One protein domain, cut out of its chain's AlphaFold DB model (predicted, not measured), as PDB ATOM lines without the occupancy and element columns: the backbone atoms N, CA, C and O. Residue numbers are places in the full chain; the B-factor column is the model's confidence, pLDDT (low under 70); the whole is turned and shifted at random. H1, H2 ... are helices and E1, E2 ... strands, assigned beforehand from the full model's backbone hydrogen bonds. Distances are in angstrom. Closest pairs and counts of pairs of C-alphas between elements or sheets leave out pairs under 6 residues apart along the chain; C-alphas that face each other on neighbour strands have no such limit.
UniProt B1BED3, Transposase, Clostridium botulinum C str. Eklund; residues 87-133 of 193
ATOM      1  N   PRO A  87      -3.681  45.887 -41.093       89.38
ATOM      2  CA  PRO A  87      -2.453  45.115 -41.162       89.38
ATOM      3  C   PRO A  87      -1.949  45.066 -42.607       89.38
ATOM      4  O   PRO A  87      -2.727  44.859 -43.531       89.38
ATOM      5  N   MET A  88      -0.632  45.153 -42.789       89.00
ATOM      6  CA  MET A  88      -0.003  44.997 -44.107       89.00
ATOM      7  C   MET A  88      -0.314  43.625 -44.734       89.00
ATOM      8  O   MET A  88      -0.620  43.519 -45.916       89.00
ATOM      9  N   PHE A  89      -0.290  42.571 -43.915       91.50
ATOM     10  CA  PHE A  89      -0.700  41.223 -44.290       91.50
ATOM     11  C   PHE A  89      -1.293  40.486 -43.084       91.50
ATOM     12  O   PHE A  89      -1.019  40.810 -41.924       91.50
ATOM     13  N   VAL A  90      -2.070  39.442 -43.355       92.62
ATOM     14  CA  VAL A  90      -2.621  38.524 -42.355       92.62
ATOM     15  C   VAL A  90      -2.091  37.124 -42.619       92.62
ATOM     16  O   VAL A  90      -2.268  36.588 -43.708       92.62
ATOM     17  N   VAL A  91      -1.492  36.511 -41.597       93.12
ATOM     18  CA  VAL A  91      -1.006  35.127 -41.651       93.12
ATOM     19  C   VAL A  91      -1.878  34.239 -40.771       93.12
ATOM     20  O   VAL A  91      -2.100  34.558 -39.602       93.12
ATOM     21  N   MET A  92      -2.360  33.119 -41.311       91.19
ATOM     22  CA  MET A  92      -3.111  32.109 -40.557       91.19
ATOM     23  C   MET A  92      -2.577  30.704 -40.804       91.19
ATOM     24  O   MET A  92      -2.143  30.374 -41.900       91.19
ATOM     25  N   GLU A  93      -2.651  29.858 -39.782       88.50
ATOM     26  CA  GLU A  93      -2.337  28.436 -39.911       88.50
ATOM     27  C   GLU A  93      -3.427  27.704 -40.701       88.50
ATOM     28  O   GLU A  93      -4.626  27.944 -40.501       88.50
ATOM     29  N   ASP A  94      -3.030  26.760 -41.557       86.56
ATOM     30  CA  ASP A  94      -3.967  25.782 -42.098       86.56
ATOM     31  C   ASP A  94      -4.331  24.712 -41.059       86.56
ATOM     32  O   ASP A  94      -3.567  23.796 -40.754       86.56
ATOM     33  N   LEU A  95      -5.546  24.809 -40.520       83.00
ATOM     34  CA  LEU A  95      -6.087  23.828 -39.585       83.00
ATOM     35  C   LEU A  95      -6.790  22.692 -40.335       83.00
ATOM     36  O   LEU A  95      -7.737  22.919 -41.088       83.00
ATOM     37  N   ASN A  96      -6.447  21.437 -40.018       86.38
ATOM     38  CA  ASN A  96      -7.218  20.268 -40.459       86.38
ATOM     39  C   ASN A  96      -8.555  20.158 -39.697       86.38
ATOM     40  O   ASN A  96      -8.749  19.250 -38.883       86.38
ATOM     41  N   VAL A  97      -9.490  21.081 -39.948       85.00
ATOM     42  CA  VAL A  97     -10.782  21.144 -39.245       85.00
ATOM     43  C   VAL A  97     -11.548  19.826 -39.392       85.00
ATOM     44  O   VAL A  97     -12.126  19.341 -38.422       85.00
ATOM     45  N   GLN A  98     -11.507  19.194 -40.568       87.25
ATOM     46  CA  GLN A  98     -12.151  17.898 -40.794       87.25
ATOM     47  C   GLN A  98     -11.548  16.792 -39.917       87.25
ATOM     48  O   GLN A  98     -12.287  16.056 -39.261       87.25
ATOM     49  N   GLY A  99     -10.218  16.693 -39.852       89.12
ATOM     50  CA  GLY A  99      -9.523  15.746 -38.977       89.12
ATOM     51  C   GLY A  99      -9.812  16.005 -37.498       89.12
ATOM     52  O   GLY A  99     -10.119  15.079 -36.750       89.12
ATOM     53  N   MET A 100      -9.818  17.273 -37.092       88.81
ATOM     54  CA  MET A 100     -10.153  17.706 -35.734       88.81
ATOM     55  C   MET A 100     -11.574  17.296 -35.311       88.81
ATOM     56  O   MET A 100     -11.797  16.921 -34.157       88.81
ATOM     57  N   LEU A 101     -12.534  17.313 -36.239       90.00
ATOM     58  CA  LEU A 101     -13.914  16.885 -35.987       90.00
ATOM     59  C   LEU A 101     -14.058  15.369 -35.776       90.00
ATOM     60  O   LEU A 101     -15.054  14.948 -35.184       90.00
ATOM     61  N   LYS A 102     -13.075  14.551 -36.183       91.12
ATOM     62  CA  LYS A 102     -13.084  13.098 -35.925       91.12
ATOM     63  C   LYS A 102     -12.887  12.764 -34.441       91.12
ATOM     64  O   LYS A 102     -13.323  11.706 -33.987       91.12
ATOM     65  N   ASN A 103     -12.289  13.663 -33.655       91.38
ATOM     66  CA  ASN A 103     -12.130  13.467 -32.215       91.38
ATOM     67  C   ASN A 103     -13.470  13.678 -31.488       91.38
ATOM     68  O   ASN A 103     -13.881  14.810 -31.242       91.38
ATOM     69  N   LYS A 104     -14.134  12.588 -31.085       89.69
ATOM     70  CA  LYS A 104     -15.463  12.621 -30.442       89.69
ATOM     71  C   LYS A 104     -15.523  13.454 -29.152       89.69
ATOM     72  O   LYS A 104     -16.588  13.981 -28.834       89.69
ATOM     73  N   HIS A 105     -14.414  13.602 -28.426       90.81
ATOM     74  CA  HIS A 105     -14.374  14.368 -27.177       90.81
ATOM     75  C   HIS A 105     -14.329  15.882 -27.421       90.81
ATOM     76  O   HIS A 105     -14.917  16.650 -26.656       90.81
ATOM     77  N   LEU A 106     -13.665  16.316 -28.497       90.75
ATOM     78  CA  LEU A 106     -13.445  17.735 -28.798       90.75
ATOM     79  C   LEU A 106     -14.288  18.258 -29.967       90.75
ATOM     80  O   LEU A 106     -14.482  19.470 -30.076       90.75
ATOM     81  N   SER A 107     -14.843  17.376 -30.800       92.06
ATOM     82  CA  SER A 107     -15.564  17.712 -32.036       92.06
ATOM     83  C   SER A 107     -16.640  18.767 -31.821       92.06
ATOM     84  O   SER A 107     -16.734  19.729 -32.577       92.06
ATOM     85  N   LYS A 108     -17.404  18.653 -30.730       90.38
ATOM     86  CA  LYS A 108     -18.419  19.643 -30.370       90.38
ATOM     87  C   LYS A 108     -17.811  21.013 -30.077       90.38
ATOM     88  O   LYS A 108     -18.317  22.013 -30.571       90.38
ATOM     89  N   ALA A 109     -16.759  21.083 -29.266       91.56
ATOM     90  CA  ALA A 109     -16.131  22.358 -28.924       91.56
ATOM     91  C   ALA A 109     -15.521  23.034 -30.163       91.56
ATOM     92  O   ALA A 109     -15.644  24.251 -30.310       91.56
ATOM     93  N   ILE A 110     -14.938  22.231 -31.060       91.38
ATOM     94  CA  ILE A 110     -14.317  22.652 -32.323       91.38
ATOM     95  C   ILE A 110     -15.375  23.148 -33.314       91.38
ATOM     96  O   ILE A 110     -15.258  24.257 -33.830       91.38
ATOM     97  N   GLN A 111     -16.458  22.390 -33.512       91.25
ATOM     98  CA  GLN A 111     -17.571  22.794 -34.374       91.25
ATOM     99  C   GLN A 111     -18.180  24.127 -33.920       91.25
ATOM    100  O   GLN A 111     -18.535  24.971 -34.737       91.25
ATOM    101  N   GLU A 112     -18.275  24.342 -32.607       92.69
ATOM    102  CA  GLU A 112     -18.799  25.585 -32.047       92.69
ATOM    103  C   GLU A 112     -17.870  26.797 -32.236       92.69
ATOM    104  O   GLU A 112     -18.366  27.921 -32.132       92.69
ATOM    105  N   GLN A 113     -16.569  26.603 -32.502       91.69
ATOM    106  CA  GLN A 113     -15.650  27.705 -32.834       91.69
ATOM    107  C   GLN A 113     -15.807  28.198 -34.275       91.69
ATOM    108  O   GLN A 113     -15.427  29.327 -34.557       91.69
ATOM    109  N   CYS A 114     -16.382  27.385 -35.168       93.56
ATOM    110  CA  CYS A 114     -16.626  27.758 -36.562       93.56
ATOM    111  C   CYS A 114     -15.349  28.193 -37.322       93.56
ATOM    112  O   CYS A 114     -15.394  29.135 -38.107       93.56
ATOM    113  N   PHE A 115     -14.220  27.497 -37.117       91.56
ATOM    114  CA  PHE A 115     -12.920  27.857 -37.709       91.56
ATOM    115  C   PHE A 115     -12.940  28.008 -39.232       91.56
ATOM    116  O   PHE A 115     -12.375  28.963 -39.750       91.56
ATOM    117  N   TYR A 116     -13.631  27.112 -39.941       91.94
ATOM    118  CA  TYR A 116     -13.769  27.217 -41.395       91.94
ATOM    119  C   TYR A 116     -14.408  28.549 -41.813       91.94
ATOM    120  O   TYR A 116     -13.894  29.245 -42.682       91.94
ATOM    121  N   GLU A 117     -15.499  28.935 -41.146       94.44
ATOM    122  CA  GLU A 117     -16.191  30.193 -41.428       94.44
ATOM    123  C   GLU A 117     -15.324  31.402 -41.077       94.44
ATOM    124  O   GLU A 117     -15.316  32.385 -41.808       94.44
ATOM    125  N   PHE A 118     -14.559  31.324 -39.988       94.62
ATOM    126  CA  PHE A 118     -13.618  32.374 -39.610       94.62
ATOM    127  C   PHE A 118     -12.548  32.600 -40.690       94.62
ATOM    128  O   PHE A 118     -12.342  33.738 -41.101       94.62
ATOM    129  N   ILE A 119     -11.924  31.527 -41.192       94.06
ATOM    130  CA  ILE A 119     -10.924  31.598 -42.271       94.06
ATOM    131  C   ILE A 119     -11.563  32.142 -43.550       94.06
ATOM    132  O   ILE A 119     -11.023  33.066 -44.157       94.06
ATOM    133  N   ARG A 120     -12.748  31.636 -43.926       95.31
ATOM    134  CA  ARG A 120     -13.497  32.132 -45.090       95.31
ATOM    135  C   ARG A 120     -13.750  33.635 -44.983       95.31
ATOM    136  O   ARG A 120     -13.533  34.356 -45.953       95.31
ATOM    137  N   GLN A 121     -14.179  34.099 -43.806       96.75
ATOM    138  CA  GLN A 121     -14.444  35.512 -43.542       96.75
ATOM    139  C   GLN A 121     -13.200  36.384 -43.594       96.75
ATOM    140  O   GLN A 121     -13.248  37.475 -44.153       96.75
ATOM    141  N   MET A 122     -12.093  35.910 -43.036       95.88
ATOM    142  CA  MET A 122     -10.825  36.626 -43.114       95.88
ATOM    143  C   MET A 122     -10.345  36.742 -44.553       95.88
ATOM    144  O   MET A 122      -9.989  37.843 -44.956       95.88
ATOM    145  N   LYS A 123     -10.412  35.660 -45.336       95.69
ATOM    146  CA  LYS A 123      -9.970  35.653 -46.732       95.69
ATOM    147  C   LYS A 123     -10.687  36.719 -47.565       95.69
ATOM    148  O   LYS A 123     -10.022  37.602 -48.092       95.69
ATOM    149  N   TYR A 124     -12.025  36.695 -47.615       97.50
ATOM    150  CA  TYR A 124     -12.757  37.661 -48.448       97.50
ATOM    151  C   TYR A 124     -12.641  39.099 -47.919       97.50
ATOM    152  O   TYR A 124     -12.644  40.042 -48.700       97.50
ATOM    153  N   LYS A 125     -12.536  39.307 -46.597       97.50
ATOM    154  CA  LYS A 125     -12.373  40.665 -46.055       97.50
ATOM    155  C   LYS A 125     -10.979  41.224 -46.296       97.50
ATOM    156  O   LYS A 125     -10.865  42.424 -46.503       97.50
ATOM    157  N   CYS A 126      -9.944  40.386 -46.256       96.31
ATOM    158  CA  CYS A 126      -8.601  40.800 -46.644       96.31
ATOM    159  C   CYS A 126      -8.597  41.232 -48.114       96.31
ATOM    160  O   CYS A 126      -8.160  42.336 -48.413       96.31
ATOM    161  N   GLU A 127      -9.191  40.417 -48.991       96.44
ATOM    162  CA  GLU A 127      -9.345  40.714 -50.419       96.44
ATOM    163  C   GLU A 127     -10.069  42.047 -50.663       96.44
ATOM    164  O   GLU A 127      -9.547  42.904 -51.364       96.44
ATOM    165  N   TRP A 128     -11.204  42.291 -50.000       97.06
ATOM    166  CA  TRP A 128     -11.936  43.563 -50.119       97.06
ATOM    167  C   TRP A 128     -11.153  44.800 -49.660       97.06
ATOM    168  O   TRP A 128     -11.500  45.907 -50.053       97.06
ATOM    169  N   ASN A 129     -10.148  44.627 -48.800       95.94
ATOM    170  CA  ASN A 129      -9.354  45.723 -48.240       95.94
ATOM    171  C   ASN A 129      -7.928  45.757 -48.816       95.94
ATOM    172  O   ASN A 129      -7.082  46.455 -48.268       95.94
ATOM    173  N   ASN A 130      -7.646  45.006 -49.889       95.19
ATOM    174  CA  ASN A 130      -6.309  44.879 -50.485       95.19
ATOM    175  C   ASN A 130      -5.217  44.454 -49.482       95.19
ATOM    176  O   ASN A 130      -4.054  44.830 -49.605       95.19
ATOM    177  N   ILE A 131      -5.586  43.651 -48.484       93.62
ATOM    178  CA  ILE A 131      -4.663  43.088 -47.496       93.62
ATOM    179  C   ILE A 131      -4.235  41.701 -47.974       93.62
ATOM    180  O   ILE A 131      -5.079  40.848 -48.266       93.62
ATOM    181  N   LYS A 132      -2.928  41.421 -47.998       93.56
ATOM    182  CA  LYS A 132      -2.423  40.093 -48.378       93.56
ATOM    183  C   LYS A 132      -2.820  39.060 -47.323       93.56
ATOM    184  O   LYS A 132      -2.495  39.199 -46.143       93.56
ATOM    185  N   PHE A 133      -3.521  38.006 -47.738       94.31
ATOM    186  CA  PHE A 133      -3.874  36.877 -46.877       94.31
ATOM    187  C   PHE A 133      -2.974  35.681 -47.181       94.31
ATOM    188  O   PHE A 133      -2.987  35.153 -48.292       94.31
TER     189      PHE A 133
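This is residues 87 to 133 of the 193 residues of the protein "Transposase" of Clostridium botulinum C str. Eklund (UniProt B1BED3). The chain folds back on itself as a thin, elongated loop: E1 and then H1 run out along one side, and H2 and H3 return end to end along the other. Residues 132 to 133 then fold back beside E1. The 47 printed residues, mostly helix by class, hold E1, H1, H2 and H3 in that order, in a loose rod of 39 by 15 by 14 A with radius of gyration of the C-alphas 13.0 A.

Start at H3, residues 115 to 128, which touches no helix. H2, residues 107 to 113, and H3 meet only through their link. H1, residues 97 to 101, touches H2, closest at the C-alphas of Leu 101 and Ser 107, 4.4 A. H1 and H3 are close but not clearly touching; Val 97 and Tyr 116 have the closest C-alphas, 7.1 A. E1, residues 89 to 93, pairs with no named strand, but its residues 89 to 90 pair parallel with residues 132 to 133. Its closest C-alphas to H3 are Val 90 and Cys 126, 7.7 A. E1 is apart from H1 and H2. In H1, H2 and H3 every O i to N i+4 pair is within hydrogen-bond range.

Find C-alpha 115 at (-12.920, 27.857, -37.709); H3 runs 20.0 A to C-alpha 128 at (-11.936, 43.563, -50.119). E1 spans 13.6 A, H2 10.0 A and H1 6.2 A.

The C-alphas of His 105 and Asn 130 are farthest apart, 39.2 A. The printed part has no cut, its three links are tight, and no printed residue is under 70 in pLDDT.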